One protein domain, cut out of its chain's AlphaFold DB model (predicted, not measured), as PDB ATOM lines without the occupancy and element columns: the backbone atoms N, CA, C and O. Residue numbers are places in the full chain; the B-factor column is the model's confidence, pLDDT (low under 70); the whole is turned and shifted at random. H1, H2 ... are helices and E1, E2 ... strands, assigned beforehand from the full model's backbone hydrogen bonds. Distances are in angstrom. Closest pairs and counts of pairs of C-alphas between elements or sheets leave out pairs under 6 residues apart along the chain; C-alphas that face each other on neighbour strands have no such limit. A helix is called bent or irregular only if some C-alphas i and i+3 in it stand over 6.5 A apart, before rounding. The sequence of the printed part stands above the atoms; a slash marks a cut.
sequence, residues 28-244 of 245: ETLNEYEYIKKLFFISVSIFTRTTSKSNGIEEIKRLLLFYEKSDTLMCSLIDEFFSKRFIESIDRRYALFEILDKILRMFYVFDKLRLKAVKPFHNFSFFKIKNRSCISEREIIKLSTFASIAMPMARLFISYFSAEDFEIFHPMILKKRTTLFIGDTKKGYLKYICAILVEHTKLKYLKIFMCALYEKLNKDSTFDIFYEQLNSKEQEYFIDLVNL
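AT A GLANCE: This is residues 28 to 244 of the 245 residues of the protein "3-ketodihydrosphingosine reductase" of Nosema ceranae (UniProt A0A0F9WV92). An elongated helical body is built along the long helices H1, H2 and H3, a loosely joined up-and-down bundle in which each helix runs against the one before it, with the short helix H6 in the middle of the domain, packed on H2 and H3. H4 and H5 pack on the first residues of H2 at one end, while towards the other end H8 crosses H3 and is paired with H7 in a hairpin, with H10 on H8 and the short H9 beyond. The printed part has 217 residues, with ten named helices and one named strand in the order H1 to H6, E1, H7 to H10, and the class is mostly helix. It is compact, with a radius of gyration of the C-alphas of 18.1 A, and it spans 56 by 35 by 34 A. Residues 164 to 183 form a long stretch with no named element.

IN THESE COORDINATES: H1, residues 28 to 48, begins at C-alpha 28 (-52.361, -7.181, 23.508) and is 30.6 A long. H2, residues 57 to 82, is 37.0 A long and has a kink of 25 degrees near residue 74. H3, residues 91 to 116, is 37.1 A long and has a kink of 32 degrees near residue 98; it is irregular, with C-alphas 92 and 95 8.2 A apart. H4, residues 119 to 130, ends at C-alpha 130 (-19.279, -2.229, 49.025) and is followed by H5, residues 137 to 148, and H6, residues 152 to 158. E1, residues 161 to 163, pairs with no named strand. H7, residues 184 to 199, is 23.2 A long, and H8, residues 204 to 218, is 21.2 A long. H9 holds residues 224 to 228, and H10, residues 232 to 243, ends at C-alpha 243 (-28.054, 16.515, 19.489).

HOW THE PARTS SIT: In the bundle, H1 and H2 form a helical hairpin and touch, the closest C-alphas being those of Leu 39 and Phe 66 at 5.3 A; they run opposite ways at a steep tilt of 36 degrees, only just past shallow. H1 and H3 touch at Phe 47 and Leu 113, 6.2 A, the same way at a shallow tilt of 21 degrees. H2 and H3, also a hairpin, only just touch, with 3 pairs of C-alphas within 8 A, the closest Leu 77 and Leu 100 at 7.3 A. H2 is the hub, touching five helices. Its residues 57 to 60 alone touch H4, closest at Ile 57 and Phe 124, 5.4 A. H6 touches H3 at Phe 107 and Met 153, 5.1 A, at a steep tilt of 39 degrees. H8 touches H3 at Asp 101 and Leu 206, 4.7 A, about perpendicular at 83 degrees. H7 and H8 form a hairpin, closest at Cys 194 and Cys 211, 5.9 A. H10 touches H8 at Lys 216 and Val 242, 4.8 A. H8 and H9 are near each other. H1 and H7 are apart. Every O i to N i+4 pair is within hydrogen-bond range in H1 and H4 to H9; the counts are 21 of 22 in H2, 19 of 22 in H3 and 7 of 8 in H10.

THE WHOLE: The two C-alphas farthest apart are those of Glu 88 and Lys 130, 58.0 A. The printed part has no cut. The link from E1 to H7, 20 residues, is long. The mean pLDDT of the printed part is 83.6; it is under 70 at residues 50 to 53, 84 to 92, 163 to 180 and 182 to 186.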
ATOM      1  N   GLU A  28     -53.745  -7.011  23.062       77.62
ATOM      2  CA  GLU A  28     -52.361  -7.181  23.508       77.62
ATOM      3  C   GLU A  28     -51.629  -5.837  23.625       77.62
ATOM      4  O   GLU A  28     -51.081  -5.538  24.683       77.62
ATOM      5  N   THR A  29     -51.705  -4.982  22.600       79.00
ATOM      6  CA  THR A  29     -51.062  -3.653  22.600       79.00
ATOM      7  C   THR A  29     -51.606  -2.765  23.724       79.00
ATOM      8  O   THR A  29     -50.849  -2.077  24.410       79.00
ATOM      9  N   LEU A  30     -52.924  -2.794  23.952       82.75
ATOM     10  CA  LEU A  30     -53.566  -2.035  25.031       82.75
ATOM     11  C   LEU A  30     -53.165  -2.549  26.422       82.75
ATOM     12  O   LEU A  30     -52.893  -1.752  27.323       82.75
ATOM     13  N   ASN A  31     -53.079  -3.869  26.593       85.38
ATOM     14  CA  ASN A  31     -52.638  -4.490  27.840       85.38
ATOM     15  C   ASN A  31     -51.169  -4.165  28.149       85.38
ATOM     16  O   ASN A  31     -50.833  -3.848  29.293       85.38
ATOM     17  N   GLU A  32     -50.296  -4.201  27.139       86.75
ATOM     18  CA  GLU A  32     -48.894  -3.796  27.278       86.75
ATOM     19  C   GLU A  32     -48.762  -2.315  27.643       86.75
ATOM     20  O   GLU A  32     -47.994  -1.968  28.545       86.75
ATOM     21  N   TYR A  33     -49.554  -1.447  27.010       89.81
ATOM     22  CA  TYR A  33     -49.597  -0.023  27.334       89.81
ATOM     23  C   TYR A  33     -49.992   0.228  28.800       89.81
ATOM     24  O   TYR A  33     -49.293   0.955  29.512       89.81
ATOM     25  N   GLU A  34     -51.058  -0.407  29.301       91.44
ATOM     26  CA  GLU A  34     -51.465  -0.251  30.705       91.44
ATOM     27  C   GLU A  34     -50.419  -0.813  31.682       91.44
ATOM     28  O   GLU A  34     -50.219  -0.268  32.773       91.44
ATOM     29  N   TYR A  35     -49.690  -1.865  31.300       93.94
ATOM     30  CA  TYR A  35     -48.567  -2.361  32.092       93.94
ATOM     31  C   TYR A  35     -47.396  -1.364  32.139       93.94
ATOM     32  O   TYR A  35     -46.889  -1.061  33.223       93.94
ATOM     33  N   ILE A  36     -47.005  -0.788  31.000       93.75
ATOM     34  CA  ILE A  36     -45.951   0.239  30.921       93.75
ATOM     35  C   ILE A  36     -46.321   1.472  31.743       93.75
ATOM     36  O   ILE A  36     -45.484   1.998  32.473       93.75
ATOM     37  N   LYS A  37     -47.584   1.891  31.708       95.44
ATOM     38  CA  LYS A  37     -48.095   2.994  32.526       95.44
ATOM     39  C   LYS A  37     -47.948   2.726  34.027       95.44
ATOM     40  O   LYS A  37     -47.537   3.618  34.770       95.44
ATOM     41  N   LYS A  38     -48.198   1.496  34.495       96.44
ATOM     42  CA  LYS A  38     -47.923   1.107  35.895       96.44
ATOM     43  C   LYS A  38     -46.432   1.225  36.229       96.44
ATOM     44  O   LYS A  38     -46.079   1.791  37.265       96.44
ATOM     45  N   LEU A  39     -45.554   0.745  35.346       96.62
ATOM     46  CA  LEU A  39     -44.097   0.857  35.512       96.62
ATOM     47  C   LEU A  39     -43.610   2.316  35.497       96.62
ATOM     48  O   LEU A  39     -42.700   2.672  36.249       96.62
ATOM     49  N   PHE A  40     -44.240   3.179  34.698       97.56
ATOM     50  CA  PHE A  40     -43.966   4.612  34.679       97.56
ATOM     51  C   PHE A  40     -44.267   5.255  36.036       97.56
ATOM     52  O   PHE A  40     -43.405   5.934  36.589       97.56
ATOM     53  N   PHE A  41     -45.434   4.995  36.633       96.50
ATOM     54  CA  PHE A  41     -45.759   5.539  37.958       96.50
ATOM     55  C   PHE A  41     -44.801   5.050  39.050       96.50
ATOM     56  O   PHE A  41     -44.402   5.832  39.917       96.50
ATOM     57  N   ILE A  42     -44.362   3.790  38.979       95.31
ATOM     58  CA  ILE A  42     -43.303   3.276  39.859       95.31
ATOM     59  C   ILE A  42     -42.014   4.081  39.656       95.31
ATOM     60  O   ILE A  42     -41.419   4.524  40.638       95.31
ATOM     61  N   SER A  43     -41.617   4.328  38.408       95.75
ATOM     62  CA  SER A  43     -40.416   5.103  38.071       95.75
ATOM     63  C   SER A  43     -40.478   6.537  38.599       95.75
ATOM     64  O   SER A  43     -39.535   7.000  39.237       95.75
ATOM     65  N   VAL A  44     -41.618   7.216  38.428       94.88
ATOM     66  CA  VAL A  44     -41.859   8.548  39.002       94.88
ATOM     67  C   VAL A  44     -41.693   8.512  40.519       94.88
ATOM     68  O   VAL A  44     -40.991   9.354  41.070       94.88
ATOM     69  N   SER A  45     -42.272   7.510  41.191       93.62
ATOM     70  CA  SER A  45     -42.149   7.376  42.646       93.62
ATOM     71  C   SER A  45     -40.703   7.160  43.105       93.62
ATOM     72  O   SER A  45     -40.321   7.651  44.161       93.62
ATOM     73  N   ILE A  46     -39.880   6.460  42.318       93.69
ATOM     74  CA  ILE A  46     -38.454   6.270  42.615       93.69
ATOM     75  C   ILE A  46     -37.719   7.611  42.539       93.69
ATOM     76  O   ILE A  46     -36.943   7.931  43.437       93.69
ATOM     77  N   PHE A  47     -37.987   8.415  41.507       92.62
ATOM     78  CA  PHE A  47     -37.317   9.702  41.315       92.62
ATOM     79  C   PHE A  47     -37.730  10.780  42.324       92.62
ATOM     80  O   PHE A  47     -36.926  11.658  42.626       92.62
ATOM     81  N   THR A  48     -38.955  10.730  42.851       89.50
ATOM     82  CA  THR A  48     -39.483  11.759  43.766       89.50
ATOM     83  C   THR A  48     -39.334  11.416  45.250       89.50
ATOM     84  O   THR A  48     -39.533  12.285  46.100       89.50
ATOM     85  N   ARG A  49     -38.965  10.177  45.602       83.38
ATOM     86  CA  ARG A  49     -38.772   9.760  47.000       83.38
ATOM     87  C   ARG A  49     -37.558  10.442  47.635       83.38
ATOM     88  O   ARG A  49     -36.414  10.196  47.266       83.38
ATOM     89  N   THR A  50     -37.801  11.207  48.693       63.84
ATOM     90  CA  THR A  50     -36.760  11.923  49.446       63.84
ATOM     91  C   THR A  50     -36.058  11.048  50.495       63.84
ATOM     92  O   THR A  50     -34.864  11.226  50.738       63.84
ATOM     93  N   THR A  51     -36.721  10.036  51.069       59.41
ATOM     94  CA  THR A  51     -36.276   9.356  52.314       59.41
ATOM     95  C   THR A  51     -35.999   7.848  52.206       59.41
ATOM     96  O   THR A  51     -35.854   7.166  53.218       59.41
ATOM     97  N   SER A  52     -35.852   7.299  50.999       57.84
ATOM     98  CA  SER A  52     -35.580   5.864  50.800       57.84
ATOM     99  C   SER A  52     -34.245   5.409  51.437       57.84
ATOM    100  O   SER A  52     -33.190   5.932  51.072       57.84
ATOM    101  N   LYS A  53     -34.289   4.412  52.348       66.25
ATOM    102  CA  LYS A  53     -33.135   3.609  52.837       66.25
ATOM    103  C   LYS A  53     -32.714   2.512  51.832       66.25
ATOM    104  O   LYS A  53     -32.073   1.534  52.207       66.25
ATOM    105  N   SER A  54     -33.122   2.622  50.568       77.44
ATOM    106  CA  SER A  54     -32.773   1.654  49.526       77.44
ATOM    107  C   SER A  54     -31.282   1.695  49.192       77.44
ATOM    108  O   SER A  54     -30.675   2.763  49.119       77.44
ATOM    109  N   ASN A  55     -30.712   0.526  48.893       76.12
ATOM    110  CA  ASN A  55     -29.357   0.376  48.357       76.12
ATOM    111  C   ASN A  55     -29.248   0.725  46.852       76.12
ATOM    112  O   ASN A  55     -28.207   0.508  46.239       76.12
ATOM    113  N   GLY A  56     -30.317   1.244  46.242       84.69
ATOM    114  CA  GLY A  56     -30.355   1.738  44.863       84.69
ATOM    115  C   GLY A  56     -30.530   0.659  43.793       84.69
ATOM    116  O   GLY A  56     -31.134   0.933  42.766       84.69
ATOM    117  N   ILE A  57     -30.085  -0.582  44.010       90.38
ATOM    118  CA  ILE A  57     -30.124  -1.639  42.977       90.38
ATOM    119  C   ILE A  57     -31.544  -1.904  42.490       90.38
ATOM    120  O   ILE A  57     -31.797  -1.886  41.291       90.38
ATOM    121  N   GLU A  58     -32.458  -2.187  43.418       90.31
ATOM    122  CA  GLU A  58     -33.832  -2.567  43.086       90.31
ATOM    123  C   GLU A  58     -34.575  -1.401  42.421       90.31
ATOM    124  O   GLU A  58     -35.394  -1.593  41.525       90.31
ATOM    125  N   GLU A  59     -34.223  -0.171  42.793       92.62
ATOM    126  CA  GLU A  59     -34.709   1.038  42.135       92.62
ATOM    127  C   GLU A  59     -34.205   1.097  40.683       92.62
ATOM    128  O   GLU A  59     -35.021   1.203  39.768       92.62
ATOM    129  N   ILE A  60     -32.898   0.925  40.438       93.31
ATOM    130  CA  ILE A  60     -32.345   0.895  39.073       93.31
ATOM    131  C   ILE A  60     -32.931  -0.265  38.255       93.31
ATOM    132  O   ILE A  60     -33.253  -0.069  37.085       93.31
ATOM    133  N   LYS A  61     -33.148  -1.447  38.848       93.38
ATOM    134  CA  LYS A  61     -33.803  -2.586  38.177       93.38
ATOM    135  C   LYS A  61     -35.213  -2.246  37.709       93.38
ATOM    136  O   LYS A  61     -35.580  -2.592  36.590       93.38
ATOM    137  N   ARG A  62     -36.000  -1.551  38.531       94.62
ATOM    138  CA  ARG A  62     -37.365  -1.131  38.178       94.62
ATOM    139  C   ARG A  62     -37.381  -0.054  37.099       94.62
ATOM    140  O   ARG A  62     -38.192  -0.142  36.180       94.62
ATOM    141  N   LEU A  63     -36.468   0.916  37.177       95.50
ATOM    142  CA  LEU A  63     -36.285   1.925  36.129       95.50
ATOM    143  C   LEU A  63     -35.881   1.273  34.796       95.50
ATOM    144  O   LEU A  63     -36.421   1.611  33.744       95.50
ATOM    145  N   LEU A  64     -34.982   0.289  34.850       94.12
ATOM    146  CA  LEU A  64     -34.585  -0.498  33.691       94.12
ATOM    147  C   LEU A  64     -35.742  -1.353  33.152       94.12
ATOM    148  O   LEU A  64     -35.918  -1.457  31.945       94.12
ATOM    149  N   LEU A  65     -36.575  -1.932  34.015       94.12
ATOM    150  CA  LEU A  65     -37.734  -2.701  33.567       94.12
ATOM    151  C   LEU A  65     -38.722  -1.830  32.778       94.12
ATOM    152  O   LEU A  65     -39.230  -2.274  31.749       94.12
ATOM    153  N   PHE A  66     -38.965  -0.589  33.216       95.50
ATOM    154  CA  PHE A  66     -39.755   0.374  32.443       95.50
ATOM    155  C   PHE A  66     -39.147   0.609  31.055       95.50
ATOM    156  O   PHE A  66     -39.864   0.541  30.057       95.50
ATOM    157  N   TYR A  67     -37.831   0.813  30.988       93.62
ATOM    158  CA  TYR A  67     -37.101   0.986  29.736       93.62
ATOM    159  C   TYR A  67     -37.248  -0.215  28.786       93.62
ATOM    160  O   TYR A  67     -37.624  -0.054  27.629       93.62
ATOM    161  N   GLU A  68     -37.004  -1.434  29.273       90.75
ATOM    162  CA  GLU A  68     -37.040  -2.657  28.456       90.75
ATOM    163  C   GLU A  68     -38.449  -3.010  27.970       90.75
ATOM    164  O   GLU A  68     -38.634  -3.527  26.866       90.75
ATOM    165  N   LYS A  69     -39.466  -2.737  28.790       90.94
ATOM    166  CA  LYS A  69     -40.860  -2.951  28.393       90.94
ATOM    167  C   LYS A  69     -41.325  -1.893  27.406       90.94
ATOM    168  O   LYS A  69     -41.981  -2.243  26.430       90.94
ATOM    169  N   SER A  70     -40.900  -0.648  27.599       92.31
ATOM    170  CA  SER A  70     -41.127   0.430  26.638       92.31
ATOM    171  C   SER A  70     -40.505   0.122  25.278       92.31
ATOM    172  O   SER A  70     -41.157   0.347  24.268       92.31
ATOM    173  N   ASP A  71     -39.300  -0.454  25.241       87.62
ATOM    174  CA  ASP A  71     -38.664  -0.912  23.998       87.62
ATOM    175  C   ASP A  71     -39.533  -1.930  23.240       87.62
ATOM    176  O   ASP A  71     -39.763  -1.817  22.040       87.62
ATOM    177  N   THR A  72     -40.071  -2.915  23.960       84.38
ATOM    178  CA  THR A  72     -40.893  -3.964  23.340       84.38
ATOM    179  C   THR A  72     -42.143  -3.373  22.681       84.38
ATOM    180  O   THR A  72     -42.405  -3.654  21.512       84.38
ATOM    181  N   LEU A  73     -42.870  -2.503  23.392       86.88
ATOM    182  CA  LEU A  73     -44.074  -1.865  22.854       86.88
ATOM    183  C   LEU A  73     -43.745  -0.878  21.723       86.88
ATOM    184  O   LEU A  73     -44.422  -0.866  20.698       86.88
ATOM    185  N   MET A  74     -42.702  -0.060  21.884       87.38
ATOM    186  CA  MET A  74     -42.305   0.922  20.872       87.38
ATOM    187  C   MET A  74     -41.921   0.264  19.552       87.38
ATOM    188  O   MET A  74     -42.317   0.773  18.509       87.38
ATOM    189  N   CYS A  75     -41.227  -0.877  19.581       81.75
ATOM    190  CA  CYS A  75     -40.920  -1.634  18.369       81.75
ATOM    191  C   CYS A  75     -42.200  -1.953  17.579       81.75
ATOM    192  O   CYS A  75     -42.295  -1.615  16.402       81.75
ATOM    193  N   SER A  76     -43.215  -2.508  18.250       79.25
ATOM    194  CA  SER A  76     -44.505  -2.837  17.635       79.25
ATOM    195  C   SER A  76     -45.221  -1.599  17.081       79.25
ATOM    196  O   SER A  76     -45.741  -1.627  15.967       79.25
ATOM    197  N   LEU A  77     -45.229  -0.492  17.831       84.62
ATOM    198  CA  LEU A  77     -45.919   0.737  17.423       84.62
ATOM    199  C   LEU A  77     -45.224   1.455  16.257       84.62
ATOM    200  O   LEU A  77     -45.909   1.981  15.382       84.62
ATOM    201  N   ILE A  78     -43.889   1.487  16.231       82.31
ATOM    202  CA  ILE A  78     -43.110   2.093  15.141       82.31
ATOM    203  C   ILE A  78     -43.218   1.247  13.870       82.31
ATOM    204  O   ILE A  78     -43.466   1.801  12.796       82.31
ATOM    205  N   ASP A  79     -43.124  -0.080  13.976       76.19
ATOM    206  CA  ASP A  79     -43.336  -0.975  12.835       76.19
ATOM    207  C   ASP A  79     -44.738  -0.777  12.236       76.19
ATOM    208  O   ASP A  79     -44.890  -0.626  11.020       76.19
ATOM    209  N   GLU A  80     -45.768  -0.684  13.083       76.19
ATOM    210  CA  GLU A  80     -47.135  -0.376  12.664       76.19
ATOM    211  C   GLU A  80     -47.208   0.995  11.979       76.19
ATOM    212  O   GLU A  80     -47.779   1.112  10.889       76.19
ATOM    213  N   PHE A  81     -46.601   2.029  12.570       78.69
ATOM    214  CA  PHE A  81     -46.585   3.403  12.062       78.69
ATOM    215  C   PHE A  81     -46.026   3.491  10.635       78.69
ATOM    216  O   PHE A  81     -46.629   4.143   9.780       78.69
ATOM    217  N   PHE A  82     -44.939   2.770  10.347       72.69
ATOM    218  CA  PHE A  82     -44.271   2.768   9.039       72.69
ATOM    219  C   PHE A  82     -44.657   1.592   8.121       72.69
ATOM    220  O   PHE A  82     -44.127   1.477   7.016       72.69
ATOM    221  N   SER A  83     -45.608   0.743   8.525       70.44
ATOM    222  CA  SER A  83     -46.039  -0.445   7.763       70.44
ATOM    223  C   SER A  83     -46.642  -0.147   6.384       70.44
ATOM    224  O   SER A  83     -46.599  -0.995   5.491       70.44
ATOM    225  N   LYS A  84     -47.229   1.041   6.188       66.00
ATOM    226  CA  LYS A  84     -47.809   1.468   4.907       66.00
ATOM    227  C   LYS A  84     -46.988   2.607   4.320       66.00
ATOM    228  O   LYS A  84     -46.593   3.523   5.032       66.00
ATOM    229  N   ARG A  85     -46.804   2.560   2.996       55.16
ATOM    230  CA  ARG A  85     -46.055   3.561   2.220       55.16
ATOM    231  C   ARG A  85     -46.622   4.979   2.373       55.16
ATOM    232  O   ARG A  85     -45.862   5.928   2.263       55.16
ATOM    233  N   PHE A  86     -47.926   5.098   2.633       59.38
ATOM    234  CA  PHE A  86     -48.612   6.368   2.851       59.38
ATOM    235  C   PHE A  86     -49.694   6.235   3.929       59.38
ATOM    236  O   PHE A  86     -50.453   5.259   3.954       59.38
ATOM    237  N   ILE A  87     -49.776   7.231   4.809       64.06
ATOM    238  CA  ILE A  87     -50.912   7.469   5.701       64.06
ATOM    239  C   ILE A  87     -51.792   8.514   5.016       64.06
ATOM    240  O   ILE A  87     -51.376   9.653   4.839       64.06
ATOM    241  N   GLU A  88     -52.994   8.108   4.601       58.38
ATOM    242  CA  GLU A  88     -53.947   9.004   3.927       58.38
ATOM    243  C   GLU A  88     -54.444  10.130   4.851       58.38
ATOM    244  O   GLU A  88     -54.657  11.239   4.378       58.38
ATOM    245  N   SER A  89     -54.594   9.882   6.160       64.94
ATOM    246  CA  SER A  89     -54.876  10.922   7.164       64.94
ATOM    247  C   SER A  89     -54.526  10.466   8.588       64.94
ATOM    248  O   SER A  89     -54.507   9.260   8.867       64.94
ATOM    249  N   ILE A  90     -54.293  11.428   9.498       65.31
ATOM    250  CA  ILE A  90     -54.155  11.168  10.945       65.31
ATOM    251  C   ILE A  90     -55.375  10.404  11.470       65.31
ATOM    252  O   ILE A  90     -55.209   9.412  12.178       65.31
ATOM    253  N   ASP A  91     -56.584  10.804  11.074       67.19
ATOM    254  CA  ASP A  91     -57.838  10.277  11.626       67.19
ATOM    255  C   ASP A  91     -57.977   8.760  11.468       67.19
ATOM    256  O   ASP A  91     -58.448   8.067  12.369       67.19
ATOM    257  N   ARG A  92     -57.481   8.200  10.358       67.56
ATOM    258  CA  ARG A  92     -57.536   6.748  10.113       67.56
ATOM    259  C   ARG A  92     -56.662   5.929  11.060       67.56
ATOM    260  O   ARG A  92     -56.884   4.723  11.195       67.56
ATOM    261  N   ARG A  93     -55.663   6.557  11.680       75.62
ATOM    262  CA  ARG A  93     -54.730   5.951  12.642       75.62
ATOM    263  C   ARG A  93     -54.690   6.719  13.960       75.62
ATOM    264  O   ARG A  93     -53.737   6.572  14.721       75.62
ATOM    265  N   TYR A  94     -55.729   7.499  14.251       78.94
ATOM    266  CA  TYR A  94     -55.737   8.407  15.389       78.94
ATOM    267  C   TYR A  94     -55.448   7.680  16.705       78.94
ATOM    268  O   TYR A  94     -54.616   8.129  17.482       78.94
ATOM    269  N   ALA A  95     -56.037   6.495  16.906       79.69
ATOM    270  CA  ALA A  95     -55.805   5.680  18.096       79.69
ATOM    271  C   ALA A  95     -54.326   5.270  18.275       79.69
ATOM    272  O   ALA A  95     -53.810   5.291  19.391       79.69
ATOM    273  N   LEU A  96     -53.620   4.948  17.182       85.00
ATOM    274  CA  LEU A  96     -52.180   4.666  17.214       85.00
ATOM    275  C   LEU A  96     -51.393   5.916  17.622       85.00
ATOM    276  O   LEU A  96     -50.514   5.840  18.479       85.00
ATOM    277  N   PHE A  97     -51.714   7.066  17.026       87.25
ATOM    278  CA  PHE A  97     -51.019   8.323  17.308       87.25
ATOM    279  C   PHE A  97     -51.280   8.816  18.728       87.25
ATOM    280  O   PHE A  97     -50.368   9.317  19.375       87.25
ATOM    281  N   GLU A  98     -52.488   8.608  19.244       87.31
ATOM    282  CA  GLU A  98     -52.842   8.926  20.620       87.31
ATOM    283  C   GLU A  98     -52.057   8.067  21.624       87.31
ATOM    284  O   GLU A  98     -51.576   8.584  22.634       87.31
ATOM    285  N   ILE A  99     -51.883   6.766  21.359       89.44
ATOM    286  CA  ILE A  99     -51.044   5.909  22.211       89.44
ATOM    287  C   ILE A  99     -49.577   6.315  22.134       89.44
ATOM    288  O   ILE A  99     -48.935   6.447  23.177       89.44
ATOM    289  N   LEU A 100     -49.055   6.543  20.927       92.00
ATOM    290  CA  LEU A 100     -47.686   7.014  20.746       92.00
ATOM    291  C   LEU A 100     -47.455   8.329  21.499       92.00
ATOM    292  O   LEU A 100     -46.497   8.420  22.258       92.00
ATOM    293  N   ASP A 101     -48.355   9.308  21.387       93.94
ATOM    294  CA  ASP A 101     -48.248  10.575  22.118       93.94
ATOM    295  C   ASP A 101     -48.227  10.371  23.641       93.94
ATOM    296  O   ASP A 101     -47.365  10.918  24.331       93.94
ATOM    297  N   LYS A 102     -49.106   9.512  24.179       93.50
ATOM    298  CA  LYS A 102     -49.131   9.182  25.615       93.50
ATOM    299  C   LYS A 102     -47.834   8.519  26.084       93.50
ATOM    300  O   LYS A 102     -47.356   8.827  27.177       93.50
ATOM    301  N   ILE A 103     -47.250   7.629  25.283       95.31
ATOM    302  CA  ILE A 103     -45.974   6.972  25.606       95.31
ATOM    303  C   ILE A 103     -44.819   7.968  25.543       95.31
ATOM    304  O   ILE A 103     -44.030   8.052  26.483       95.31
ATOM    305  N   LEU A 104     -44.758   8.783  24.495       96.81
ATOM    306  CA  LEU A 104     -43.725   9.803  24.330       96.81
ATOM    307  C   LEU A 104     -43.815  10.890  25.411       96.81
ATOM    308  O   LEU A 104     -42.793  11.384  25.885       96.81
ATOM    309  N   ARG A 105     -45.020  11.189  25.910       97.06
ATOM    310  CA  ARG A 105     -45.205  11.997  27.121       97.06
ATOM    311  C   ARG A 105     -44.555  11.354  28.344       97.06
ATOM    312  O   ARG A 105     -43.879  12.045  29.106       97.06
ATOM    313  N   MET A 106     -44.762  10.052  28.559       98.19
ATOM    314  CA  MET A 106     -44.109   9.331  29.660       98.19
ATOM    315  C   MET A 106     -42.585   9.361  29.508       98.19
ATOM    316  O   MET A 106     -41.889   9.552  30.502       98.19
ATOM    317  N   PHE A 107     -42.069   9.246  28.281       97.44
ATOM    318  CA  PHE A 107     -40.633   9.306  27.986       97.44
ATOM    319  C   PHE A 107     -40.044  10.673  28.332       97.44
ATOM    320  O   PHE A 107     -39.088  10.747  29.104       97.44
ATOM    321  N   TYR A 108     -40.683  11.748  27.858       97.31
ATOM    322  CA  TYR A 108     -40.326  13.126  28.196       97.31
ATOM    323  C   TYR A 108     -40.262  13.342  29.713       97.31
ATOM    324  O   TYR A 108     -39.268  13.835  30.247       97.31
ATOM    325  N   VAL A 109     -41.314  12.946  30.439       97.00
ATOM    326  CA  VAL A 109     -41.366  13.120  31.898       97.00
ATOM    327  C   VAL A 109     -40.297  12.277  32.594       97.00
ATOM    328  O   VAL A 109     -39.651  12.770  33.519       97.00
ATOM    329  N   PHE A 110     -40.089  11.033  32.157       97.12
ATOM    330  CA  PHE A 110     -39.073  10.145  32.720       97.12
ATOM    331  C   PHE A 110     -37.676  10.754  32.599       97.12
ATOM    332  O   PHE A 110     -36.981  10.867  33.607       97.12
ATOM    333  N   ASP A 111     -37.279  11.185  31.400       96.31
ATOM    334  CA  ASP A 111     -35.946  11.743  31.162       96.31
ATOM    335  C   ASP A 111     -35.720  13.018  31.987       96.31
ATOM    336  O   ASP A 111     -34.682  13.171  32.633       96.31
ATOM    337  N   LYS A 112     -36.727  13.896  32.078       95.06
ATOM    338  CA  LYS A 112     -36.631  15.113  32.902       95.06
ATOM    339  C   LYS A 112     -36.521  14.838  34.393       95.06
ATOM    340  O   LYS A 112     -35.835  15.579  35.098       95.06
ATOM    341  N   LEU A 113     -37.217  13.820  34.894       94.69
ATOM    342  CA  LEU A 113     -37.092  13.411  36.291       94.69
ATOM    343  C   LEU A 113     -35.736  12.756  36.546       94.69
ATOM    344  O   LEU A 113     -35.089  13.086  37.539       94.69
ATOM    345  N   ARG A 114     -35.273  11.901  35.629       92.56
ATOM    346  CA  ARG A 114     -33.966  11.248  35.702       92.56
ATOM    347  C   ARG A 114     -32.835  12.267  35.836       92.56
ATOM    348  O   ARG A 114     -31.999  12.108  36.720       92.56
ATOM    349  N   LEU A 115     -32.824  13.312  35.003       90.12
ATOM    350  CA  LEU A 115     -31.790  14.356  35.033       90.12
ATOM    351  C   LEU A 115     -31.681  15.053  36.398       90.12
ATOM    352  O   LEU A 115     -30.598  15.474  36.792       90.12
ATOM    353  N   LYS A 116     -32.787  15.145  37.144       89.38
ATOM    354  CA  LYS A 116     -32.828  15.773  38.474       89.38
ATOM    355  C   LYS A 116     -32.557  14.791  39.613       89.38
ATOM    356  O   LYS A 116     -32.090  15.188  40.680       89.38
ATOM    357  N   ALA A 117     -32.886  13.517  39.426       88.38
ATOM    358  CA  ALA A 117     -32.870  12.516  40.480       88.38
ATOM    359  C   ALA A 117     -31.509  11.814  40.581       88.38
ATOM    360  O   ALA A 117     -31.309  10.735  40.038       88.38
ATOM    361  N   VAL A 118     -30.576  12.391  41.342       86.75
ATOM    362  CA  VAL A 118     -29.217  11.831  41.514       86.75
ATOM    363  C   VAL A 118     -29.179  10.650  42.499       86.75
ATOM    364  O   VAL A 118     -28.379   9.723  42.360       86.75
ATOM    365  N   LYS A 119     -30.061  10.658  43.505       89.12
ATOM    366  CA  LYS A 119     -29.989   9.762  44.671       89.12
ATOM    367  C   LYS A 119     -30.013   8.257  44.337       89.12
ATOM    368  O   LYS A 119     -29.131   7.561  44.842       89.12
ATOM    369  N   PRO A 120     -30.923   7.730  43.490       90.06
ATOM    370  CA  PRO A 120     -30.947   6.295  43.180       90.06
ATOM    371  C   PRO A 120     -29.637   5.803  42.543       90.06
ATOM    372  O   PRO A 120     -29.122   4.739  42.888       90.06
ATOM    373  N   PHE A 121     -29.047   6.615  41.660       91.12
ATOM    374  CA  PHE A 121     -27.799   6.295  40.962       91.12
ATOM    375  C   PHE A 121     -26.574   6.380  41.877       91.12
ATOM    376  O   PHE A 121     -25.649   5.569  41.769       91.12
ATOM    377  N   HIS A 122     -26.581   7.330  42.812       90.81
ATOM    378  CA  HIS A 122     -25.544   7.447  43.829       90.81
ATOM    379  C   HIS A 122     -25.566   6.255  44.795       90.81
ATOM    380  O   HIS A 122     -24.535   5.620  45.015       90.81
ATOM    381  N   ASN A 123     -26.752   5.881  45.288       90.81
ATOM    382  CA  ASN A 123     -26.931   4.704  46.139       90.81
ATOM    383  C   ASN A 123     -26.458   3.426  45.433       90.81
ATOM    384  O   ASN A 123     -25.717   2.636  46.018       90.81
ATOM    385  N   PHE A 124     -26.810   3.264  44.153       92.06
ATOM    386  CA  PHE A 124     -26.333   2.145  43.342       92.06
ATOM    387  C   PHE A 124     -24.803   2.145  43.192       92.06
ATOM    388  O   PHE A 124     -24.168   1.099  43.320       92.06
ATOM    389  N   SER A 125     -24.185   3.309  42.976       91.56
ATOM    390  CA  SER A 125     -22.724   3.431  42.888       91.56
ATOM    391  C   SER A 125     -22.027   3.033  44.190       91.56
ATOM    392  O   SER A 125     -21.072   2.257  44.149       91.56
ATOM    393  N   PHE A 126     -22.543   3.457  45.347       90.69
ATOM    394  CA  PHE A 126     -22.030   3.003  46.642       90.69
ATOM    395  C   PHE A 126     -22.215   1.507  46.867       90.69
ATOM    396  O   PHE A 126     -21.306   0.845  47.374       90.69
ATOM    397  N   PHE A 127     -23.373   0.961  46.485       89.94
ATOM    398  CA  PHE A 127     -23.612  -0.470  46.592       89.94
ATOM    399  C   PHE A 127     -22.575  -1.263  45.793       89.94
ATOM    400  O   PHE A 127     -22.002  -2.209  46.331       89.94
ATOM    401  N   LYS A 128     -22.283  -0.850  44.550       89.69
ATOM    402  CA  LYS A 128     -21.280  -1.508  43.696       89.69
ATOM    403  C   LYS A 128     -19.901  -1.583  44.350       89.69
ATOM    404  O   LYS A 128     -19.228  -2.591  44.184       89.69
ATOM    405  N   ILE A 129     -19.487  -0.545  45.077       88.12
ATOM    406  CA  ILE A 129     -18.183  -0.512  45.759       88.12
ATOM    407  C   ILE A 129     -18.172  -1.475  46.952       88.12
ATOM    408  O   ILE A 129     -17.211  -2.214  47.135       88.12
ATOM    409  N   LYS A 130     -19.241  -1.482  47.758       86.75
ATOM    410  CA  LYS A 130     -19.279  -2.229  49.025       86.75
ATOM    411  C   LYS A 130     -19.667  -3.703  48.885       86.75
ATOM    412  O   LYS A 130     -19.261  -4.506  49.711       86.75
ATOM    413  N   ASN A 131     -20.472  -4.055  47.882       85.19
ATOM    414  CA  ASN A 131     -21.145  -5.357  47.794       85.19
ATOM    415  C   ASN A 131     -21.091  -5.952  46.375       85.19
ATOM    416  O   ASN A 131     -22.043  -6.597  45.926       85.19
ATOM    417  N   ARG A 132     -19.994  -5.724  45.633       77.06
ATOM    418  CA  ARG A 132     -19.845  -6.192  44.238       77.06
ATOM    419  C   ARG A 132     -20.093  -7.696  44.086       77.06
ATOM    420  O   ARG A 132     -20.680  -8.108  43.094       77.06
ATOM    421  N   SER A 133     -19.681  -8.498  45.068       82.50
ATOM    422  CA  SER A 133     -19.805  -9.961  45.060       82.50
ATOM    423  C   SER A 133     -21.252 -10.472  45.088       82.50
ATOM    424  O   SER A 133     -21.488 -11.625  44.744       82.50
ATOM    425  N   CYS A 134     -22.228  -9.638  45.460       83.62
ATOM    426  CA  CYS A 134     -23.634 -10.035  45.565       83.62
ATOM    427  C   CYS A 134     -24.402  -9.975  44.233       83.62
ATOM    428  O   CYS A 134     -25.572 -10.353  44.195       83.62
ATOM    429  N   ILE A 135     -23.797  -9.462  43.156       84.50
ATOM    430  CA  ILE A 135     -24.439  -9.304  41.843       84.50
ATOM    431  C   ILE A 135     -23.498  -9.825  40.760       84.50
ATOM    432  O   ILE A 135     -22.293  -9.590  40.801       84.50
ATOM    433  N   SER A 136     -24.053 -10.504  39.753       88.94
ATOM    434  CA  SER A 136     -23.265 -10.950  38.602       88.94
ATOM    435  C   SER A 136     -22.629  -9.769  37.856       88.94
ATOM    436  O   SER A 136     -23.248  -8.721  37.667       88.94
ATOM    437  N   GLU A 137     -21.407  -9.945  37.356       86.38
ATOM    438  CA  GLU A 137     -20.706  -8.893  36.609       86.38
ATOM    439  C   GLU A 137     -21.500  -8.412  35.384       86.38
ATOM    440  O   GLU A 137     -21.601  -7.209  35.133       86.38
ATOM    441  N   ARG A 138     -22.167  -9.336  34.683       87.19
ATOM    442  CA  ARG A 138     -23.060  -9.022  33.560       87.19
ATOM    443  C   ARG A 138     -24.180  -8.057  33.958       87.19
ATOM    444  O   ARG A 138     -24.504  -7.136  33.211       87.19
ATOM    445  N   GLU A 139     -24.788  -8.276  35.116       87.94
ATOM    446  CA  GLU A 139     -25.864  -7.428  35.621       87.94
ATOM    447  C   GLU A 139     -25.340  -6.069  36.097       87.94
ATOM    448  O   GLU A 139     -25.968  -5.049  35.820       87.94
ATOM    449  N   ILE A 140     -24.155  -6.023  36.715       88.00
ATOM    450  CA  ILE A 140     -23.486  -4.764  37.076       88.00
ATOM    451  C   ILE A 140     -23.209  -3.916  35.835       88.00
ATOM    452  O   ILE A 140     -23.486  -2.714  35.863       88.00
ATOM    453  N   ILE A 141     -22.691  -4.523  34.763       87.44
ATOM    454  CA  ILE A 141     -22.446  -3.838  33.488       87.44
ATOM    455  C   ILE A 141     -23.767  -3.290  32.949       87.44
ATOM    456  O   ILE A 141     -23.872  -2.091  32.724       87.44
ATOM    457  N   LYS A 142     -24.807  -4.127  32.843       87.50
ATOM    458  CA  LYS A 142     -26.128  -3.715  32.344       87.50
ATOM    459  C   LYS A 142     -26.706  -2.534  33.136       87.50
ATOM    460  O   LYS A 142     -27.075  -1.520  32.559       87.50
ATOM    461  N   LEU A 143     -26.764  -2.631  34.463       90.81
ATOM    462  CA  LEU A 143     -27.321  -1.567  35.304       90.81
ATOM    463  C   LEU A 143     -26.458  -0.296  35.276       90.81
ATOM    464  O   LEU A 143     -26.996   0.808  35.285       90.81
ATOM    465  N   SER A 144     -25.129  -0.435  35.209       90.19
ATOM    466  CA  SER A 144     -24.211   0.709  35.116       90.19
ATOM    467  C   SER A 144     -24.327   1.428  33.778       90.19
ATOM    468  O   SER A 144     -24.351   2.656  33.764       90.19
ATOM    469  N   THR A 145     -24.458   0.685  32.681       88.44
ATOM    470  CA  THR A 145     -24.682   1.261  31.356       88.44
ATOM    471  C   THR A 145     -26.021   1.984  31.293       88.44
ATOM    472  O   THR A 145     -26.085   3.086  30.772       88.44
ATOM    473  N   PHE A 146     -27.090   1.432  31.873       90.25
ATOM    474  CA  PHE A 146     -28.371   2.143  31.937       90.25
ATOM    475  C   PHE A 146     -28.250   3.443  32.739       90.25
ATOM    476  O   PHE A 146     -28.704   4.502  32.305       90.25
ATOM    477  N   ALA A 147     -27.605   3.363  33.905       90.25
ATOM    478  CA  ALA A 147     -27.421   4.496  34.797       90.25
ATOM    479  C   ALA A 147     -26.613   5.638  34.159       90.25
ATOM    480  O   ALA A 147     -26.852   6.793  34.506       90.25
ATOM    481  N   SER A 148     -25.703   5.356  33.220       88.50
ATOM    482  CA  SER A 148     -24.873   6.381  32.576       88.50
ATOM    483  C   SER A 148     -25.560   7.135  31.430       88.50
ATOM    484  O   SER A 148     -25.091   8.204  31.050       88.50
ATOM    485  N   ILE A 149     -26.681   6.644  30.889       88.50
ATOM    486  CA  ILE A 149     -27.358   7.287  29.749       88.50
ATOM    487  C   ILE A 149     -28.161   8.491  30.230       88.50
ATOM    488  O   ILE A 149     -29.149   8.290  30.920       88.50
ATOM    489  N   ALA A 150     -27.802   9.716  29.828       87.12
ATOM    490  CA  ALA A 150     -28.453  10.953  30.280       87.12
ATOM    491  C   ALA A 150     -29.976  11.004  30.021       87.12
ATOM    492  O   ALA A 150     -30.749  11.342  30.922       87.12
ATOM    493  N   MET A 151     -30.401  10.622  28.815       91.81
ATOM    494  CA  MET A 151     -31.802  10.615  28.380       91.81
ATOM    495  C   MET A 151     -32.146   9.251  27.774       91.81
ATOM    496  O   MET A 151     -32.116   9.077  26.551       91.81
ATOM    497  N   PRO A 152     -32.368   8.229  28.612       91.75
ATOM    498  CA  PRO A 152     -32.553   6.874  28.128       91.75
ATOM    499  C   PRO A 152     -33.774   6.765  27.214       91.75
ATOM    500  O   PRO A 152     -33.675   6.119  26.177       91.75
ATOM    501  N   MET A 153     -34.894   7.421  27.519       94.69
ATOM    502  CA  MET A 153     -36.116   7.234  26.734       94.69
ATOM    503  C   MET A 153     -36.060   7.956  25.381       94.69
ATOM    504  O   MET A 153     -36.483   7.405  24.365       94.69
ATOM    505  N   ALA A 154     -35.457   9.142  25.342       92.25
ATOM    506  CA  ALA A 154     -35.105   9.835  24.108       92.25
ATOM    507  C   ALA A 154     -34.170   8.999  23.219       92.25
ATOM    508  O   ALA A 154     -34.463   8.767  22.044       92.25
ATOM    509  N   ARG A 155     -33.075   8.473  23.790       88.75
ATOM    510  CA  ARG A 155     -32.131   7.621  23.052       88.75
ATOM    511  C   ARG A 155     -32.794   6.324  22.579       88.75
ATOM    512  O   ARG A 155     -32.520   5.876  21.469       88.75
ATOM    513  N   LEU A 156     -33.699   5.752  23.379       88.62
ATOM    514  CA  LEU A 156     -34.508   4.599  22.989       88.62
ATOM    515  C   LEU A 156     -35.305   4.903  21.716       88.62
ATOM    516  O   LEU A 156     -35.211   4.134  20.765       88.62
ATOM    517  N   PHE A 157     -36.033   6.022  21.677       90.75
ATOM    518  CA  PHE A 157     -36.815   6.416  20.505       90.75
ATOM    519  C   PHE A 157     -35.946   6.615  19.258       90.75
ATOM    520  O   PHE A 157     -36.231   6.032  18.214       90.75
ATOM    521  N   ILE A 158     -34.863   7.392  19.357       87.62
ATOM    522  CA  ILE A 158     -34.033   7.702  18.182       87.62
ATOM    523  C   ILE A 158     -33.350   6.440  17.639       87.62
ATOM    524  O   ILE A 158     -33.232   6.284  16.428       87.62
ATOM    525  N   SER A 159     -32.976   5.495  18.507       82.81
ATOM    526  CA  SER A 159     -32.315   4.247  18.097       82.81
ATOM    527  C   SER A 159     -33.162   3.311  17.218       82.81
ATOM    528  O   SER A 159     -32.638   2.319  16.713       82.81
ATOM    529  N   TYR A 160     -34.458   3.587  17.013       80.75
ATOM    530  CA  TYR A 160     -35.256   2.870  16.009       80.75
ATOM    531  C   TYR A 160     -34.987   3.334  14.578       80.75
ATOM    532  O   TYR A 160     -35.405   2.656  13.642       80.75
ATOM    533  N   PHE A 161     -34.302   4.459  14.391       79.62
ATOM    534  CA  PHE A 161     -34.119   5.097  13.096       79.62
ATOM    535  C   PHE A 161     -32.640   5.153  12.732       79.62
ATOM    536  O   PHE A 161     -31.801   5.516  13.554       79.62
ATOM    537  N   SER A 162     -32.329   4.823  11.482       75.25
ATOM    538  CA  SER A 162     -30.993   5.004  10.912       75.25
ATOM    539  C   SER A 162     -31.070   5.695   9.553       75.25
ATOM    540  O   SER A 162     -32.089   5.617   8.872       75.25
ATOM    541  N   ALA A 163     -30.009   6.379   9.147       69.00
ATOM    542  CA  ALA A 163     -29.806   6.926   7.805       69.00
ATOM    543  C   ALA A 163     -28.341   6.700   7.388       69.00
ATOM    544  O   ALA A 163     -27.561   6.210   8.199       69.00
ATOM    545  N   GLU A 164     -27.973   7.003   6.138       62.28
ATOM    546  CA  GLU A 164     -26.664   6.631   5.553       62.28
ATOM    547  C   GLU A 164     -25.453   6.992   6.434       62.28
ATOM    548  O   GLU A 164     -24.583   6.148   6.618       62.28
ATOM    549  N   ASP A 165     -25.465   8.165   7.076       62.09
ATOM    550  CA  ASP A 165     -24.396   8.630   7.978       62.09
ATOM    551  C   ASP A 165     -24.788   8.611   9.468       62.09
ATOM    552  O   ASP A 165     -24.141   9.239  10.308       62.09
ATOM    553  N   PHE A 166     -25.901   7.958   9.814       57.31
ATOM    554  CA  PHE A 166     -26.509   8.082  11.133       57.31
ATOM    555  C   PHE A 166     -27.034   6.742  11.658       57.31
ATOM    556  O   PHE A 166     -28.081   6.248  11.238       57.31
ATOM    557  N   GLU A 167     -26.341   6.187  12.649       58.66
ATOM    558  CA  GLU A 167     -26.804   5.050  13.442       58.66
ATOM    559  C   GLU A 167     -26.467   5.306  14.916       58.66
ATOM    560  O   GLU A 167     -25.297   5.375  15.291       58.66
ATOM    561  N   ILE A 168     -27.489   5.450  15.767       57.44
ATOM    562  CA  ILE A 168     -27.269   5.486  17.218       57.44
ATOM    563  C   ILE A 168     -27.261   4.059  17.737       57.44
ATOM    564  O   ILE A 168     -28.302   3.401  17.844       57.44
ATOM    565  N   PHE A 169     -26.076   3.604  18.133       56.56
ATOM    566  CA  PHE A 169     -25.927   2.330  18.813       56.56
ATOM    567  C   PHE A 169     -26.581   2.381  20.189       56.56
ATOM    568  O   PHE A 169     -26.283   3.222  21.037       56.56
ATOM    569  N   HIS A 170     -27.470   1.427  20.428       52.94
ATOM    570  CA  HIS A 170     -28.152   1.292  21.697       52.94
ATOM    571  C   HIS A 170     -27.220   0.631  22.734       52.94
ATOM    572  O   HIS A 170     -26.983  -0.578  22.662       52.94
ATOM    573  N   PRO A 171     -26.732   1.354  23.758       51.03
ATOM    574  CA  PRO A 171     -25.619   0.879  24.591       51.03
ATOM    575  C   PRO A 171     -25.988  -0.309  25.499       51.03
ATOM    576  O   PRO A 171     -25.126  -0.996  26.034       51.03
ATOM    577  N   MET A 172     -27.282  -0.575  25.672       53.88
ATOM    578  CA  MET A 172     -27.822  -1.501  26.670       53.88
ATOM    579  C   MET A 172     -28.183  -2.901  26.147       53.88
ATOM    580  O   MET A 172     -28.437  -3.802  26.947       53.88
ATOM    581  N   ILE A 173     -28.273  -3.097  24.826       47.97
ATOM    582  CA  ILE A 173     -28.907  -4.288  24.245       47.97
ATOM    583  C   ILE A 173     -28.077  -4.810  23.063       47.97
ATOM    584  O   ILE A 173     -28.122  -4.271  21.968       47.97
ATOM    585  N   LEU A 174     -27.397  -5.943  23.278       37.03
ATOM    586  CA  LEU A 174     -26.836  -6.834  22.246       37.03
ATOM    587  C   LEU A 174     -27.938  -7.606  21.474       37.03
ATOM    588  O   LEU A 174     -27.735  -8.744  21.057       37.03
ATOM    589  N   LYS A 175     -29.144  -7.043  21.322       39.84
ATOM    590  CA  LYS A 175     -30.136  -7.540  20.359       39.84
ATOM    591  C   LYS A 175     -30.096  -6.605  19.166       39.84
ATOM    592  O   LYS A 175     -30.364  -5.417  19.299       39.84
ATOM    593  N   LYS A 176     -29.788  -7.174  18.004       39.25
ATOM    594  CA  LYS A 176     -29.946  -6.524  16.708       39.25
ATOM    595  C   LYS A 176     -31.402  -6.065  16.591       39.25
ATOM    596  O   LYS A 176     -32.292  -6.906  16.465       39.25
ATOM    597  N   ARG A 177     -31.653  -4.763  16.714       52.69
ATOM    598  CA  ARG A 177     -32.962  -4.198  16.388       52.69
ATOM    599  C   ARG A 177     -33.074  -4.092  14.879       52.69
ATOM    600  O   ARG A 177     -32.079  -3.871  14.190       52.69
ATOM    601  N   THR A 178     -34.285  -4.246  14.369       52.00
ATOM    602  CA  THR A 178     -34.605  -3.808  13.015       52.00
ATOM    603  C   THR A 178     -34.595  -2.282  13.053       52.00
ATOM    604  O   THR A 178     -35.593  -1.659  13.390       52.00
ATOM    605  N   THR A 179     -33.439  -1.661  12.816       63.00
ATOM    606  CA  THR A 179     -33.371  -0.212  12.619       63.00
ATOM    607  C   THR A 179     -34.121   0.110  11.336       63.00
ATOM    608  O   THR A 179     -33.829  -0.455  10.273       63.00
ATOM    609  N   LEU A 180     -35.105   0.997  11.415       64.44
ATOM    610  CA  LEU A 180     -35.791   1.486  10.240       64.44
ATOM    611  C   LEU A 180     -34.838   2.422   9.498       64.44
ATOM    612  O   LEU A 180     -34.672   3.578   9.873       64.44
ATOM    613  N   PHE A 181     -34.234   1.917   8.423       72.75
ATOM    614  CA  PHE A 181     -33.432   2.753   7.536       72.75
ATOM    615  C   PHE A 181     -34.330   3.777   6.835       72.75
ATOM    616  O   PHE A 181     -35.275   3.392   6.130       72.75
ATOM    617  N   ILE A 182     -34.030   5.057   7.037       67.62
ATOM    618  CA  ILE A 182     -34.686   6.248   6.499       67.62
ATOM    619  C   ILE A 182     -33.849   6.781   5.325       67.62
ATOM    620  O   ILE A 182     -33.142   7.780   5.435       67.62
ATOM    621  N   GLY A 183     -33.928   6.095   4.182       66.12
ATOM    622  CA  GLY A 183     -33.432   6.629   2.907       66.12
ATOM    623  C   GLY A 183     -34.299   7.789   2.394       66.12
ATOM    624  O   GLY A 183     -35.348   8.084   2.972       66.12
ATOM    625  N   ASP A 184     -33.923   8.410   1.279       69.50
ATOM    626  CA  ASP A 184     -34.526   9.669   0.803       69.50
ATOM    627  C   ASP A 184     -36.053   9.636   0.647       69.50
ATOM    628  O   ASP A 184     -36.760  10.526   1.125       69.50
ATOM    629  N   THR A 185     -36.605   8.552   0.098       65.88
ATOM    630  CA  THR A 185     -38.063   8.368  -0.012       65.88
ATOM    631  C   THR A 185     -38.760   8.389   1.355       65.88
ATOM    632  O   THR A 185     -39.864   8.915   1.495       65.88
ATOM    633  N   LYS A 186     -38.125   7.824   2.389       68.81
ATOM    634  CA  LYS A 186     -38.665   7.801   3.755       68.81
ATOM    635  C   LYS A 186     -38.404   9.109   4.505       68.81
ATOM    636  O   LYS A 186     -39.209   9.439   5.371       68.81
ATOM    637  N   LYS A 187     -37.368   9.879   4.148       75.00
ATOM    638  CA  LYS A 187     -37.185  11.263   4.624       75.00
ATOM    639  C   LYS A 187     -38.337  12.152   4.153       75.00
ATOM    640  O   LYS A 187     -38.939  12.845   4.968       75.00
ATOM    641  N   GLY A 188     -38.720  12.051   2.877       73.94
ATOM    642  CA  GLY A 188     -39.896  12.747   2.341       73.94
ATOM    643  C   GLY A 188     -41.194  12.352   3.055       73.94
ATOM    644  O   GLY A 188     -42.014  13.205   3.391       73.94
ATOM    645  N   TYR A 189     -41.351  11.066   3.373       76.12
ATOM    646  CA  TYR A 189     -42.497  10.591   4.147       76.12
ATOM    647  C   TYR A 189     -42.499  11.094   5.602       76.12
ATOM    648  O   TYR A 189     -43.542  11.504   6.109       76.12
ATOM    649  N   LEU A 190     -41.337  11.126   6.260       83.56
ATOM    650  CA  LEU A 190     -41.181  11.703   7.595       83.56
ATOM    651  C   LEU A 190     -41.526  13.200   7.600       83.56
ATOM    652  O   LEU A 190     -42.257  13.638   8.488       83.56
ATOM    653  N   LYS A 191     -41.082  13.959   6.586       86.25
ATOM    654  CA  LYS A 191     -41.452  15.371   6.398       86.25
ATOM    655  C   LYS A 191     -42.969  15.540   6.312       86.25
ATOM    656  O   LYS A 191     -43.534  16.365   7.024       86.25
ATOM    657  N   TYR A 192     -43.625  14.725   5.485       84.25
ATOM    658  CA  TYR A 192     -45.079  14.745   5.316       84.25
ATOM    659  C   TYR A 192     -45.815  14.467   6.632       84.25
ATOM    660  O   TYR A 192     -46.696  15.225   7.024       84.25
ATOM    661  N   ILE A 193     -45.413  13.425   7.359       83.31
ATOM    662  CA  ILE A 193     -45.971  13.106   8.678       83.31
ATOM    663  C   ILE A 193     -45.814  14.279   9.651       83.31
ATOM    664  O   ILE A 193     -46.770  14.623  10.343       83.31
ATOM    665  N   CYS A 194     -44.625  14.885   9.713       88.25
ATOM    666  CA  CYS A 194     -44.372  16.016  10.601       88.25
ATOM    667  C   CYS A 194     -45.264  17.210  10.246       88.25
ATOM    668  O   CYS A 194     -45.852  17.793  11.149       88.25
ATOM    669  N   ALA A 195     -45.455  17.505   8.955       86.06
ATOM    670  CA  ALA A 195     -46.362  18.563   8.509       86.06
ATOM    671  C   ALA A 195     -47.803  18.335   9.002       86.06
ATOM    672  O   ALA A 195     -48.359  19.204   9.671       86.06
ATOM    673  N   ILE A 196     -48.371  17.137   8.789       82.69
ATOM    674  CA  ILE A 196     -49.738  16.842   9.257       82.69
ATOM    675  C   ILE A 196     -49.821  16.908  10.795       82.69
ATOM    676  O   ILE A 196     -50.798  17.396  11.362       82.69
ATOM    677  N   LEU A 197     -48.800  16.410  11.502       84.81
ATOM    678  CA  LEU A 197     -48.770  16.453  12.965       84.81
ATOM    679  C   LEU A 197     -48.713  17.890  13.486       84.81
ATOM    680  O   LEU A 197     -49.416  18.200  14.445       84.81
ATOM    681  N   VAL A 198     -47.909  18.768  12.881       84.06
ATOM    682  CA  VAL A 198     -47.781  20.172  13.301       84.06
ATOM    683  C   VAL A 198     -49.125  20.894  13.213       84.06
ATOM    684  O   VAL A 198     -49.491  21.563  14.181       84.06
ATOM    685  N   GLU A 199     -49.917  20.646  12.172       80.12
ATOM    686  CA  GLU A 199     -51.271  21.200  12.018       80.12
ATOM    687  C   GLU A 199     -52.275  20.673  13.066       80.12
ATOM    688  O   GLU A 199     -53.256  21.337  13.399       80.12
ATOM    689  N   HIS A 200     -52.031  19.500  13.658       79.00
ATOM    690  CA  HIS A 200     -52.983  18.841  14.555       79.00
ATOM    691  C   HIS A 200     -52.805  19.222  16.040       79.00
ATOM    692  O   HIS A 200     -51.795  18.912  16.657       79.00
ATOM    693  N   THR A 201     -53.799  19.796  16.719       75.06
ATOM    694  CA  THR A 201     -53.605  20.421  18.055       75.06
ATOM    695  C   THR A 201     -53.291  19.481  19.236       75.06
ATOM    696  O   THR A 201     -52.672  19.918  20.203       75.06
ATOM    697  N   LYS A 202     -53.682  18.197  19.199       82.25
ATOM    698  CA  LYS A 202     -53.693  17.328  20.405       82.25
ATOM    699  C   LYS A 202     -52.462  16.435  20.641       82.25
ATOM    700  O   LYS A 202     -52.366  15.842  21.706       82.25
ATOM    701  N   LEU A 203     -51.540  16.313  19.683       89.44
ATOM    702  CA  LEU A 203     -50.477  15.284  19.683       89.44
ATOM    703  C   LEU A 203     -49.093  15.870  20.002       89.44
ATOM    704  O   LEU A 203     -48.137  15.712  19.244       89.44
ATOM    705  N   LYS A 204     -49.006  16.637  21.091       91.56
ATOM    706  CA  LYS A 204     -47.856  17.500  21.392       91.56
ATOM    707  C   LYS A 204     -46.523  16.752  21.478       91.56
ATOM    708  O   LYS A 204     -45.538  17.204  20.903       91.56
ATOM    709  N   TYR A 205     -46.466  15.645  22.211       94.81
ATOM    710  CA  TYR A 205     -45.214  14.926  22.442       94.81
ATOM    711  C   TYR A 205     -44.809  14.132  21.208       94.81
ATOM    712  O   TYR A 205     -43.632  14.104  20.864       94.81
ATOM    713  N   LEU A 206     -45.778  13.579  20.478       93.56
ATOM    714  CA  LEU A 206     -45.502  12.977  19.178       93.56
ATOM    715  C   LEU A 206     -44.888  13.993  18.200       93.56
ATOM    716  O   LEU A 206     -43.908  13.660  17.538       93.56
ATOM    717  N   LYS A 207     -45.380  15.244  18.165       93.00
ATOM    718  CA  LYS A 207     -44.759  16.318  17.362       93.00
ATOM    719  C   LYS A 207     -43.310  16.577  17.762       93.00
ATOM    720  O   LYS A 207     -42.456  16.582  16.884       93.00
ATOM    721  N   ILE A 208     -43.040  16.771  19.060       94.94
ATOM    722  CA  ILE A 208     -41.689  17.065  19.574       94.94
ATOM    723  C   ILE A 208     -40.700  16.000  19.092       94.94
ATOM    724  O   ILE A 208     -39.693  16.330  18.477       94.94
ATOM    725  N   PHE A 209     -41.012  14.723  19.320       95.31
ATOM    726  CA  PHE A 209     -40.111  13.624  18.972       95.31
ATOM    727  C   PHE A 209     -39.937  13.450  17.458       95.31
ATOM    728  O   PHE A 209     -38.817  13.241  16.996       95.31
ATOM    729  N   MET A 210     -41.017  13.542  16.676       92.69
ATOM    730  CA  MET A 210     -40.950  13.344  15.223       92.69
ATOM    731  C   MET A 210     -40.251  14.506  14.509       92.69
ATOM    732  O   MET A 210     -39.435  14.259  13.622       92.69
ATOM    733  N   CYS A 211     -40.513  15.752  14.916       93.19
ATOM    734  CA  CYS A 211     -39.845  16.922  14.342       93.19
ATOM    735  C   CYS A 211     -38.357  16.949  14.721       93.19
ATOM    736  O   CYS A 211     -37.526  17.166  13.846       93.19
ATOM    737  N   ALA A 212     -38.004  16.617  15.971       92.94
ATOM    738  CA  ALA A 212     -36.602  16.503  16.382       92.94
ATOM    739  C   ALA A 212     -35.869  15.388  15.617       92.94
ATOM    740  O   ALA A 212     -34.728  15.562  15.199       92.94
ATOM    741  N   LEU A 213     -36.527  14.246  15.377       91.38
ATOM    742  CA  LEU A 213     -35.984  13.188  14.522       91.38
ATOM    743  C   LEU A 213     -35.766  13.676  13.085       91.38
ATOM    744  O   LEU A 213     -34.730  13.378  12.493       91.38
ATOM    745  N   TYR A 214     -36.725  14.412  12.516       90.38
ATOM    746  CA  TYR A 214     -36.589  14.974  11.174       90.38
ATOM    747  C   TYR A 214     -35.387  15.920  11.087       90.38
ATOM    748  O   TYR A 214     -34.541  15.741  10.211       90.38
ATOM    749  N   GLU A 215     -35.280  16.872  12.010       89.88
ATOM    750  CA  GLU A 215     -34.175  17.828  12.054       89.88
ATOM    751  C   GLU A 215     -32.831  17.121  12.249       89.88
ATOM    752  O   GLU A 215     -31.880  17.383  11.520       89.88
ATOM    753  N   LYS A 216     -32.768  16.124  13.135       87.56
ATOM    754  CA  LYS A 216     -31.567  15.309  13.346       87.56
ATOM    755  C   LYS A 216     -31.078  14.603  12.082       87.56
ATOM    756  O   LYS A 216     -29.877  14.563  11.827       87.56
ATOM    757  N   LEU A 217     -31.997  14.021  11.312       84.88
ATOM    758  CA  LEU A 217     -31.669  13.243  10.115       84.88
ATOM    759  C   LEU A 217     -31.365  14.115   8.889       84.88
ATOM    760  O   LEU A 217     -30.663  13.656   7.990       84.88
ATOM    761  N   ASN A 218     -31.913  15.332   8.824       83.50
ATOM    762  CA  ASN A 218     -31.848  16.183   7.629       83.50
ATOM    763  C   ASN A 218     -31.034  17.467   7.823       83.50
ATOM    764  O   ASN A 218     -30.662  18.080   6.828       83.50
ATOM    765  N   LYS A 219     -30.740  17.861   9.071       82.38
ATOM    766  CA  LYS A 219     -30.118  19.146   9.433       82.38
ATOM    767  C   LYS A 219     -30.855  20.332   8.793       82.38
ATOM    768  O   LYS A 219     -30.241  21.234   8.234       82.38
ATOM    769  N   ASP A 220     -32.183  20.264   8.835       81.06
ATOM    770  CA  ASP A 220     -33.122  21.152   8.145       81.06
ATOM    771  C   ASP A 220     -34.059  21.796   9.175       81.06
ATOM    772  O   ASP A 220     -34.612  21.096  10.025       81.06
ATOM    773  N   SER A 221     -34.255  23.108   9.053       81.44
ATOM    774  CA  SER A 221     -35.008  23.963   9.973       81.44
ATOM    775  C   SER A 221     -36.480  24.170   9.551       81.44
ATOM    776  O   SER A 221     -37.184  25.075   9.994       81.44
ATOM    777  N   THR A 222     -36.999  23.280   8.692       85.44
ATOM    778  CA  THR A 222     -38.387  23.283   8.177       85.44
ATOM    779  C   THR A 222     -39.470  23.482   9.259       85.44
ATOM    780  O   THR A 222     -40.548  23.985   8.944       85.44
ATOM    781  N   PHE A 223     -39.229  23.084  10.514       86.81
ATOM    782  CA  PHE A 223     -40.220  23.125  11.599       86.81
ATOM    783  C   PHE A 223     -39.897  24.137  12.719       86.81
ATOM    784  O   PHE A 223     -40.462  24.023  13.808       86.81
ATOM    785  N   ASP A 224     -39.070  25.154  12.454       85.62
ATOM    786  CA  ASP A 224     -38.680  26.184  13.438       85.62
ATOM    787  C   ASP A 224     -39.878  26.898  14.078       85.62
ATOM    788  O   ASP A 224     -39.925  27.079  15.291       85.62
ATOM    789  N   ILE A 225     -40.911  27.211  13.289       86.88
ATOM    790  CA  ILE A 225     -42.136  27.857  13.791       86.88
ATOM    791  C   ILE A 225     -42.798  27.009  14.890       86.88
ATOM    792  O   ILE A 225     -43.326  27.542  15.865       86.88
ATOM    793  N   PHE A 226     -42.784  25.678  14.757       89.38
ATOM    794  CA  PHE A 226     -43.293  24.792  15.804       89.38
ATOM    795  C   PHE A 226     -42.379  24.806  17.035       89.38
ATOM    796  O   PHE A 226     -42.878  24.863  18.159       89.38
ATOM    797  N   TYR A 227     -41.061  24.780  16.835       89.88
ATOM    798  CA  TYR A 227     -40.083  24.873  17.919       89.88
ATOM    799  C   TYR A 227     -40.244  26.170  18.735       89.88
ATOM    800  O   TYR A 227     -40.226  26.135  19.968       89.88
ATOM    801  N   GLU A 228     -40.493  27.305  18.083       91.75
ATOM    802  CA  GLU A 228     -40.716  28.604  18.735       91.75
ATOM    803  C   GLU A 228     -41.985  28.643  19.606       91.75
ATOM    804  O   GLU A 228     -42.054  29.407  20.568       91.75
ATOM    805  N   GLN A 229     -42.977  27.790  19.325       91.31
ATOM    806  CA  GLN A 229     -44.210  27.674  20.119       91.31
ATOM    807  C   GLN A 229     -44.051  26.807  21.377       91.31
ATOM    808  O   GLN A 229     -44.943  26.774  22.233       91.31
ATOM    809  N   LEU A 230     -42.954  26.057  21.492       93.12
ATOM    810  CA  LEU A 230     -42.666  25.243  22.666       93.12
ATOM    811  C   LEU A 230     -42.259  26.130  23.847       93.12
ATOM    812  O   LEU A 230     -41.635  27.173  23.688       93.12
ATOM    813  N   ASN A 231     -42.569  25.698  25.072       95.19
ATOM    814  CA  ASN A 231     -42.004  26.382  26.238       95.19
ATOM    815  C   ASN A 231     -40.505  26.060  26.379       95.19
ATOM    816  O   ASN A 231     -40.029  25.047  25.870       95.19
ATOM    817  N   SER A 232     -39.771  26.869  27.147       95.38
ATOM    818  CA  SER A 232     -38.312  26.724  27.320       95.38
ATOM    819  C   SER A 232     -37.864  25.308  27.701       95.38
ATOM    820  O   SER A 232     -36.881  24.780  27.194       95.38
ATOM    821  N   LYS A 233     -38.640  24.645  28.560       93.69
ATOM    822  CA  LYS A 233     -38.413  23.276  29.042       93.69
ATOM    823  C   LYS A 233     -38.612  22.196  27.978       93.69
ATOM    824  O   LYS A 233     -38.191  21.058  28.195       93.69
ATOM    825  N   GLU A 234     -39.381  22.483  26.942       95.25
ATOM    826  CA  GLU A 234     -39.642  21.604  25.803       95.25
ATOM    827  C   GLU A 234     -38.661  21.886  24.671       95.25
ATOM    828  O   GLU A 234     -38.187  20.934  24.065       95.25
ATOM    829  N   GLN A 235     -38.299  23.154  24.463       95.62
ATOM    830  CA  GLN A 235     -37.230  23.567  23.552       95.62
ATOM    831  C   GLN A 235     -35.889  22.933  23.934       95.62
ATOM    832  O   GLN A 235     -35.244  22.322  23.090       95.62
ATOM    833  N   GLU A 236     -35.516  22.982  25.218       94.56
ATOM    834  CA  GLU A 236     -34.306  22.324  25.739       94.56
ATOM    835  C   GLU A 236     -34.304  20.821  25.414       94.56
ATOM    836  O   GLU A 236     -33.359  20.304  24.828       94.56
ATOM    837  N   TYR A 237     -35.413  20.128  25.691       95.31
ATOM    838  CA  TYR A 237     -35.535  18.694  25.413       95.31
ATOM    839  C   TYR A 237     -35.511  18.370  23.912       95.31
ATOM    840  O   TYR A 237     -35.002  17.326  23.510       95.31
ATOM    841  N   PHE A 238     -36.085  19.245  23.084       95.00
ATOM    842  CA  PHE A 238     -36.055  19.131  21.630       95.00
ATOM    843  C   PHE A 238     -34.618  19.256  21.104       95.00
ATOM    844  O   PHE A 238     -34.169  18.390  20.356       95.00
ATOM    845  N   ILE A 239     -33.874  20.271  21.552       93.81
ATOM    846  CA  ILE A 239     -32.460  20.462  21.200       93.81
ATOM    847  C   ILE A 239     -31.633  19.256  21.644       93.81
ATOM    848  O   ILE A 239     -30.812  18.754  20.874       93.81
ATOM    849  N   ASP A 240     -31.859  18.761  22.860       93.00
ATOM    850  CA  ASP A 240     -31.159  17.582  23.354       93.00
ATOM    851  C   ASP A 240     -31.446  16.358  22.470       93.00
ATOM    852  O   ASP A 240     -30.518  15.648  22.088       93.00
ATOM    853  N   LEU A 241     -32.707  16.132  22.075       92.25
ATOM    854  CA  LEU A 241     -33.089  15.070  21.134       92.25
ATOM    855  C   LEU A 241     -32.337  15.183  19.800       92.25
ATOM    856  O   LEU A 241     -31.784  14.186  19.328       92.25
ATOM    857  N   VAL A 242     -32.291  16.378  19.204       91.31
ATOM    858  CA  VAL A 242     -31.573  16.629  17.941       91.31
ATOM    859  C   VAL A 242     -30.083  16.308  18.090       91.31
ATOM    860  O   VAL A 242     -29.489  15.668  17.217       91.31
ATOM    861  N   ASN A 243     -29.488  16.653  19.232       89.12
ATOM    862  CA  ASN A 243     -28.054  16.515  19.489       89.12
ATOM    863  C   ASN A 243     -27.636  15.190  20.151       89.12
ATOM    864  O   ASN A 243     -26.441  14.959  20.338       89.12
ATOM    865  N   LEU A 244     -28.570  14.287  20.473       81.88
ATOM    866  CA  LEU A 244     -28.248  12.984  21.063       81.88
ATOM    867  C   LEU A 244     -27.322  12.176  20.142       81.88
ATOM    868  O   LEU A 244     -27.691  11.851  19.014       81.88
TER     869      LEU A 244